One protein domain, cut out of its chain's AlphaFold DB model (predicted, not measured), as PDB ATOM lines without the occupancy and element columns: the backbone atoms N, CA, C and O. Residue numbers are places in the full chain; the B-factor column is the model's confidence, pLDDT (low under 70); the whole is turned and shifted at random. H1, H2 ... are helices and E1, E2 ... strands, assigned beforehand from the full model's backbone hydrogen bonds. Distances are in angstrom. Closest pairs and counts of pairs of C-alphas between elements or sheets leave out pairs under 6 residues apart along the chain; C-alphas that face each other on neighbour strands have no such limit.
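Overview. This is residues 37 to 95 of the 228 residues of an uncharacterized protein of Propionibacterium sp (UniProt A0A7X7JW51). A long hairpin, E1 and E2, widened by short strand E3, makes a narrow antiparallel sheet, with helix H1 along one face and tiny helix H2 on the opposite face. The 59 printed residues run H1, E1, E2, H2, E3; the sheet order is E1 - E2 - E3, the class mixed. The whole is compact, radius of gyration of the C-alphas 11.3 A, but elongated, spanning 33 by 20 by 18 A.

Arrangement. E1, residues 53 to 62, and E2, residues 65 to 73, form an antiparallel hairpin; N 57 and O 69, 2.9 A apart, are within hydrogen-bond range. E3, residues 87 to 90, is antiparallel to E2, with N 89 and O 68 within range at 2.8 A. H1, residues 37 to 47, is on the sheet over E1 and E2, height 9.7 A; its closest C-alphas to E1 are Val 43 and Ile 56, 7.0 A. H2, residues 79 to 82, is on the opposite face, height 8.3 A; its closest C-alphas to E2 are Leu 80 and Arg 71, 6.4 A. Every O i to N i+4 pair in H1 is within hydrogen-bond range; H2 is too short for one.

Along the chain. H1 begins at C-alpha 37 (-84.896, 121.783, 47.005) and spans 15.5 A, E1 29.1 A, E2 26.7 A, H2 6.0 A; E3, 10.3 A, ends at C-alpha 90 (-84.358, 106.966, 52.862).

Size, cuts and confidence. The C-alphas farthest apart, Pro 63 and Glu 74, are 34.3 A apart. The printed part has no cut, its four links are tight, and no printed residue is under 70 in pLDDT.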
ATOM      1  N   GLU A  37     -85.891 120.960  46.303       80.62
ATOM      2  CA  GLU A  37     -84.896 121.783  47.005       80.62
ATOM      3  C   GLU A  37     -84.305 121.041  48.208       80.62
ATOM      4  O   GLU A  37     -83.135 121.231  48.550       80.62
ATOM      5  N   ALA A  38     -85.094 120.197  48.875       82.75
ATOM      6  CA  ALA A  38     -84.587 119.308  49.915       82.75
ATOM      7  C   ALA A  38     -83.619 118.265  49.341       82.75
ATOM      8  O   ALA A  38     -82.526 118.105  49.881       82.75
ATOM      9  N   ILE A  39     -83.972 117.632  48.217       82.38
ATOM     10  CA  ILE A  39     -83.105 116.648  47.546       82.38
ATOM     11  C   ILE A  39     -81.807 117.291  47.079       82.38
ATOM     12  O   ILE A  39     -80.739 116.731  47.300       82.38
ATOM     13  N   GLN A  40     -81.870 118.485  46.488       83.12
ATOM     14  CA  GLN A  40     -80.664 119.180  46.051       83.12
ATOM     15  C   GLN A  40     -79.708 119.449  47.221       83.12
ATOM     16  O   GLN A  40     -78.514 119.177  47.114       83.12
ATOM     17  N   ARG A  41     -80.230 119.918  48.362       84.94
ATOM     18  CA  ARG A  41     -79.420 120.135  49.573       84.94
ATOM     19  C   ARG A  41     -78.815 118.840  50.112       84.94
ATOM     20  O   ARG A  41     -77.683 118.857  50.587       84.94
ATOM     21  N   GLU A  42     -79.554 117.735  50.055       86.88
ATOM     22  CA  GLU A  42     -79.049 116.416  50.445       86.88
ATOM     23  C   GLU A  42     -77.905 115.963  49.530       86.88
ATOM     24  O   GLU A  42     -76.843 115.585  50.019       86.88
ATOM     25  N   VAL A  43     -78.097 116.047  48.210       86.56
ATOM     26  CA  VAL A  43     -77.078 115.691  47.215       86.56
ATOM     27  C   VAL A  43     -75.817 116.522  47.431       86.56
ATOM     28  O   VAL A  43     -74.733 115.956  47.525       86.56
ATOM     29  N   GLU A  44     -75.950 117.844  47.573       86.38
ATOM     30  CA  GLU A  44     -74.828 118.749  47.849       86.38
ATOM     31  C   GLU A  44     -74.077 118.357  49.125       86.38
ATOM     32  O   GLU A  44     -72.849 118.264  49.103       86.38
ATOM     33  N   ALA A  45     -74.793 118.057  50.212       87.69
ATOM     34  CA  ALA A  45     -74.176 117.609  51.457       87.69
ATOM     35  C   ALA A  45     -73.382 116.304  51.274       87.69
ATOM     36  O   ALA A  45     -72.242 116.220  51.730       87.69
ATOM     37  N   LEU A  46     -73.943 115.328  50.554       86.62
ATOM     38  CA  LEU A  46     -73.302 114.038  50.284       86.62
ATOM     39  C   LEU A  46     -72.053 114.162  49.404       86.62
ATOM     40  O   LEU A  46     -71.103 113.401  49.590       86.62
ATOM     41  N   THR A  47     -72.002 115.122  48.470       85.62
ATOM     42  CA  THR A  47     -70.809 115.311  47.617       85.62
ATOM     43  C   THR A  47     -69.546 115.617  48.421       85.62
ATOM     44  O   THR A  47     -68.444 115.300  47.980       85.62
ATOM     45  N   HIS A  48     -69.697 116.203  49.610       86.81
ATOM     46  CA  HIS A  48     -68.585 116.548  50.488       86.81
ATOM     47  C   HIS A  48     -68.071 115.370  51.329       86.81
ATOM     48  O   HIS A  48     -67.087 115.536  52.048       86.81
ATOM     49  N   GLU A  49     -68.707 114.197  51.255       86.88
ATOM     50  CA  GLU A  49     -68.276 112.995  51.982       86.88
ATOM     51  C   GLU A  49     -67.226 112.162  51.228       86.88
ATOM     52  O   GLU A  49     -66.560 111.335  51.848       86.88
ATOM     53  N   CYS A  50     -67.040 112.378  49.922       86.75
ATOM     54  CA  CYS A  50     -65.998 111.710  49.142       86.75
ATOM     55  C   CYS A  50     -64.798 112.644  48.916       86.75
ATOM     56  O   CYS A  50     -64.967 113.798  48.528       86.75
ATOM     57  N   GLU A  51     -63.580 112.131  49.104       84.31
ATOM     58  CA  GLU A  51     -62.345 112.856  48.756       84.31
ATOM     59  C   GLU A  51     -62.034 112.787  47.242       84.31
ATOM     60  O   GLU A  51     -61.445 113.720  46.696       84.31
ATOM     61  N   ASP A  52     -62.480 111.714  46.572       83.38
ATOM     62  CA  ASP A  52     -62.232 111.407  45.154       83.38
ATOM     63  C   ASP A  52     -63.507 111.530  44.287       83.38
ATOM     64  O   ASP A  52     -64.392 112.350  44.547       83.38
ATOM     65  N   ASN A  53     -63.624 110.712  43.230       87.00
ATOM     66  CA  ASN A  53     -64.830 110.650  42.416       87.00
ATOM     67  C   ASN A  53     -65.994 110.080  43.229       87.00
ATOM     68  O   ASN A  53     -65.839 109.213  44.096       87.00
ATOM     69  N   TYR A  54     -67.190 110.542  42.885       89.06
ATOM     70  CA  TYR A  54     -68.415 110.099  43.515       89.06
ATOM     71  C   TYR A  54     -69.524 109.892  42.493       89.06
ATOM     72  O   TYR A  54     -69.530 110.462  41.399       89.06
ATOM     73  N   ARG A  55     -70.490 109.069  42.882       87.88
ATOM     74  CA  ARG A  55     -71.756 108.882  42.186       87.88
ATOM     75  C   ARG A  55     -72.869 108.915  43.213       87.88
ATOM     76  O   ARG A  55     -72.880 108.099  44.131       87.88
ATOM     77  N   ILE A  56     -73.814 109.826  43.012       87.88
ATOM     78  CA  ILE A  56     -75.050 109.876  43.789       87.88
ATOM     79  C   ILE A  56     -76.193 109.417  42.893       87.88
ATOM     80  O   ILE A  56     -76.339 109.898  41.770       87.88
ATOM     81  N   THR A  57     -76.982 108.461  43.372       86.25
ATOM     82  CA  THR A  57     -78.197 107.998  42.690       86.25
ATOM     83  C   THR A  57     -79.398 108.306  43.569       86.25
ATOM     84  O   THR A  57     -79.380 107.965  44.745       86.25
ATOM     85  N   VAL A  58     -80.433 108.923  42.996       86.12
ATOM     86  CA  VAL A  58     -81.699 109.218  43.681       86.12
ATOM     87  C   VAL A  58     -82.823 108.467  42.977       86.12
ATOM     88  O   VAL A  58     -83.017 108.630  41.772       86.12
ATOM     89  N   ASN A  59     -83.573 107.658  43.722       82.25
ATOM     90  CA  ASN A  59     -84.738 106.925  43.230       82.25
ATOM     91  C   ASN A  59     -85.973 107.299  44.048       82.25
ATOM     92  O   ASN A  59     -86.002 107.082  45.255       82.25
ATOM     93  N   VAL A  60     -87.011 107.820  43.400       82.25
ATOM     94  CA  VAL A  60     -88.284 108.128  44.068       82.25
ATOM     95  C   VAL A  60     -89.076 106.844  44.254       82.25
ATOM     96  O   VAL A  60     -89.375 106.156  43.276       82.25
ATOM     97  N   VAL A  61     -89.417 106.533  45.501       82.06
ATOM     98  CA  VAL A  61     -90.129 105.304  45.871       82.06
ATOM     99  C   VAL A  61     -91.611 105.589  46.073       82.06
ATOM    100  O   VAL A  61     -92.451 104.842  45.583       82.06
ATOM    101  N   THR A  62     -91.942 106.684  46.752       85.88
ATOM    102  CA  THR A  62     -93.315 107.162  46.968       85.88
ATOM    103  C   THR A  62     -93.344 108.689  46.847       85.88
ATOM    104  O   THR A  62     -92.283 109.313  46.784       85.88
ATOM    105  N   PRO A  63     -94.520 109.343  46.837       84.38
ATOM    106  CA  PRO A  63     -94.592 110.805  46.872       84.38
ATOM    107  C   PRO A  63     -93.936 111.439  48.105       84.38
ATOM    108  O   PRO A  63     -93.643 112.628  48.085       84.38
ATOM    109  N   SER A  64     -93.736 110.676  49.182       85.62
ATOM    110  CA  SER A  64     -93.135 111.157  50.429       85.62
ATOM    111  C   SER A  64     -91.698 110.686  50.643       85.62
ATOM    112  O   SER A  64     -91.042 111.188  51.555       85.62
ATOM    113  N   ALA A  65     -91.191 109.748  49.835       89.25
ATOM    114  CA  ALA A  65     -89.882 109.146  50.052       89.25
ATOM    115  C   ALA A  65     -89.102 108.864  48.766       89.25
ATOM    116  O   ALA A  65     -89.609 108.336  47.773       89.25
ATOM    117  N   HIS A  66     -87.799 109.111  48.854       87.75
ATOM    118  CA  HIS A  66     -86.789 108.715  47.884       87.75
ATOM    119  C   HIS A  66     -85.633 108.000  48.583       87.75
ATOM    120  O   HIS A  66     -85.352 108.247  49.756       87.75
ATOM    121  N   VAL A  67     -84.962 107.122  47.845       88.81
ATOM    122  CA  VAL A  67     -83.709 106.483  48.246       88.81
ATOM    123  C   VAL A  67     -82.559 107.231  47.598       88.81
ATOM    124  O   VAL A  67     -82.557 107.404  46.376       88.81
ATOM    125  N   THR A  68     -81.577 107.621  48.401       90.44
ATOM    126  CA  THR A  68     -80.324 108.215  47.925       90.44
ATOM    127  C   THR A  68     -79.171 107.271  48.225       90.44
ATOM    128  O   THR A  68     -79.007 106.845  49.362       90.44
ATOM    129  N   GLU A  69     -78.340 106.973  47.231       91.31
ATOM    130  CA  GLU A  69     -77.114 106.190  47.403       91.31
ATOM    131  C   GLU A  69     -75.894 107.020  47.019       91.31
ATOM    132  O   GLU A  69     -75.832 107.523  45.896       91.31
ATOM    133  N   LEU A  70     -74.903 107.099  47.909       91.56
ATOM    134  CA  LEU A  70     -73.582 107.654  47.622       91.56
ATOM    135  C   LEU A  70     -72.582 106.517  47.427       91.56
ATOM    136  O   LEU A  70     -72.413 105.664  48.297       91.56
ATOM    137  N   ARG A  71     -71.863 106.546  46.310       90.81
ATOM    138  CA  ARG A  71     -70.729 105.664  46.013       90.81
ATOM    139  C   ARG A  71     -69.494 106.540  45.831       90.81
ATOM    140  O   ARG A  71     -69.530 107.451  45.007       90.81
ATOM    141  N   CYS A  72     -68.425 106.267  46.577       88.88
ATOM    142  CA  CYS A  72     -67.131 106.942  46.433       88.88
ATOM    143  C   CYS A  72     -66.101 105.985  45.823       88.88
ATOM    144  O   CYS A  72     -66.153 104.777  46.068       88.88
ATOM    145  N   GLY A  73     -65.124 106.512  45.091       89.19
ATOM    146  CA  GLY A  73     -63.942 105.745  44.704       89.19
ATOM    147  C   GLY A  73     -63.042 106.475  43.716       89.19
ATOM    148  O   GLY A  73     -63.402 107.497  43.147       89.19
ATOM    149  N   GLU A  74     -61.867 105.908  43.464       87.38
ATOM    150  CA  GLU A  74     -60.874 106.492  42.552       87.38
ATOM    151  C   GLU A  74     -61.249 106.333  41.064       87.38
ATOM    152  O   GLU A  74     -60.654 106.961  40.190       87.38
ATOM    153  N   THR A  75     -62.237 105.486  40.752       82.25
ATOM    154  CA  THR A  75     -62.655 105.200  39.374       82.25
ATOM    155  C   THR A  75     -63.642 106.236  38.808       82.25
ATOM    156  O   THR A  75     -64.164 107.081  39.528       82.25
ATOM    157  N   SER A  76     -63.889 106.187  37.497       80.75
ATOM    158  CA  SER A  76     -64.837 107.047  36.789       80.75
ATOM    159  C   SER A  76     -66.287 106.860  37.255       80.75
ATOM    160  O   SER A  76     -66.683 105.794  37.728       80.75
ATOM    161  N   PHE A  77     -67.119 107.881  37.028       76.38
ATOM    162  CA  PHE A  77     -68.550 107.882  37.358       76.38
ATOM    163  C   PHE A  77     -69.318 106.646  36.846       76.38
ATOM    164  O   PHE A  77     -70.169 106.085  37.548       76.38
ATOM    165  N   LEU A  78     -69.020 106.203  35.620       77.81
ATOM    166  CA  LEU A  78     -69.669 105.036  35.018       77.81
ATOM    167  C   LEU A  78     -69.258 103.733  35.705       77.81
ATOM    168  O   LEU A  78     -70.098 102.854  35.881       77.81
ATOM    169  N   GLU A  79     -68.001 103.615  36.127       79.19
ATOM    170  CA  GLU A  79     -67.485 102.424  36.810       79.19
ATOM    171  C   GLU A  79     -67.942 102.344  38.272       79.19
ATOM    172  O   GLU A  79     -68.163 101.242  38.779       79.19
ATOM    173  N   LEU A  80     -68.201 103.486  38.922       80.31
ATOM    174  CA  LEU A  80     -68.725 103.536  40.294       80.31
ATOM    175  C   LEU A  80     -70.078 102.832  40.467       80.31
ATOM    176  O   LEU A  80     -70.442 102.503  41.590       80.31
ATOM    177  N   VAL A  81     -70.818 102.542  39.389       80.00
ATOM    178  CA  VAL A  81     -72.061 101.750  39.463       80.00
ATOM    179  C   VAL A  81     -71.840 100.347  40.044       80.00
ATOM    180  O   VAL A  81     -72.760  99.776  40.622       80.00
ATOM    181  N   ALA A  82     -70.638  99.788  39.886       80.69
ATOM    182  CA  ALA A  82     -70.282  98.463  40.386       80.69
ATOM    183  C   ALA A  82     -69.699  98.494  41.811       80.69
ATOM    184  O   ALA A  82     -69.525  97.441  42.420       80.69
ATOM    185  N   THR A  83     -69.395  99.679  42.345       84.62
ATOM    186  CA  THR A  83     -68.834  99.863  43.690       84.62
ATOM    187  C   THR A  83     -69.951  99.908  44.715       84.62
ATOM    188  O   THR A  83     -70.882 100.676  44.515       84.62
ATOM    189  N   ALA A  84     -69.863  99.159  45.815       88.25
ATOM    190  CA  ALA A  84     -70.857  99.222  46.888       88.25
ATOM    191  C   ALA A  84     -71.066 100.667  47.401       88.25
ATOM    192  O   ALA A  84     -70.105 101.446  47.452       88.25
ATOM    193  N   PRO A  85     -72.303 101.055  47.753       89.69
ATOM    194  CA  PRO A  85     -72.560 102.358  48.352       89.69
ATOM    195  C   PRO A  85     -71.855 102.494  49.707       89.69
ATOM    196  O   PRO A  85     -71.736 101.545  50.475       89.69
ATOM    197  N   VAL A  86     -71.375 103.701  49.996       92.56
ATOM    198  CA  VAL A  86     -70.789 104.069  51.298       92.56
ATOM    199  C   VAL A  86     -71.820 104.712  52.231       92.56
ATOM    200  O   VAL A  86     -71.619 104.772  53.449       92.56
ATOM    201  N   ARG A  87     -72.918 105.214  51.654       92.50
ATOM    202  CA  ARG A  87     -74.099 105.730  52.349       92.50
ATOM    203  C   ARG A  87     -75.341 105.389  51.552       92.50
ATOM    204  O   ARG A  87     -75.354 105.561  50.332       92.50
ATOM    205  N   VAL A  88     -76.390 105.007  52.268       93.75
ATOM    206  CA  VAL A  88     -77.739 104.898  51.724       93.75
ATOM    207  C   VAL A  88     -78.699 105.602  52.666       93.75
ATOM    208  O   VAL A  88     -78.650 105.399  53.881       93.75
ATOM    209  N   HIS A  89     -79.538 106.466  52.111       94.19
ATOM    210  CA  HIS A  89     -80.548 107.222  52.834       94.19
ATOM    211  C   HIS A  89     -81.945 106.871  52.320       94.19
ATOM    212  O   HIS A  89     -82.123 106.625  51.127       94.19
ATOM    213  N   LEU A  90     -82.939 106.931  53.206       93.00
ATOM    214  CA  LEU A  90     -84.358 106.966  52.862       93.00
ATOM    215  C   LEU A  90     -84.956 108.275  53.383       93.00
ATOM    216  O   LEU A  90     -84.845 108.583  54.569       93.00
ATOM    217  N   GLY A  91     -85.557 109.070  52.495       89.06
ATOM    218  CA  GLY A  91     -86.164 110.356  52.857       89.06
ATOM    219  C   GLY A  91     -85.184 111.307  53.555       89.06
ATOM    220  O   GLY A  91     -85.535 111.934  54.555       89.06
ATOM    221  N   GLY A  92     -83.930 111.351  53.093       87.75
ATOM    222  CA  GLY A  92     -82.862 112.174  53.675       87.75
ATOM    223  C   GLY A  92     -82.305 111.690  55.018       87.75
ATOM    224  O   GLY A  92     -81.457 112.364  55.602       87.75
ATOM    225  N   THR A  93     -82.756 110.538  55.521       90.94
ATOM    226  CA  THR A  93     -82.254 109.934  56.762       90.94
ATOM    227  C   THR A  93     -81.382 108.721  56.432       90.94
ATOM    228  O   THR A  93     -81.828 107.882  55.650       90.94
ATOM    229  N   PRO A  94     -80.178 108.576  57.018       93.12
ATOM    230  CA  PRO A  94     -79.376 107.368  56.855       93.12
ATOM    231  C   PRO A  94     -80.153 106.108  57.230       93.12
ATOM    232  O   PRO A  94     -80.886 106.104  58.225       93.12
ATOM    233  N   LEU A  95     -79.981 105.039  56.449       95.00
ATOM    234  CA  LEU A  95     -80.538 103.748  56.826       95.00
ATOM    235  C   LEU A  95     -79.932 103.288  58.161       95.00
ATOM    236  O   LEU A  95     -78.734 103.464  58.393       95.00
TER     237      LEU A  95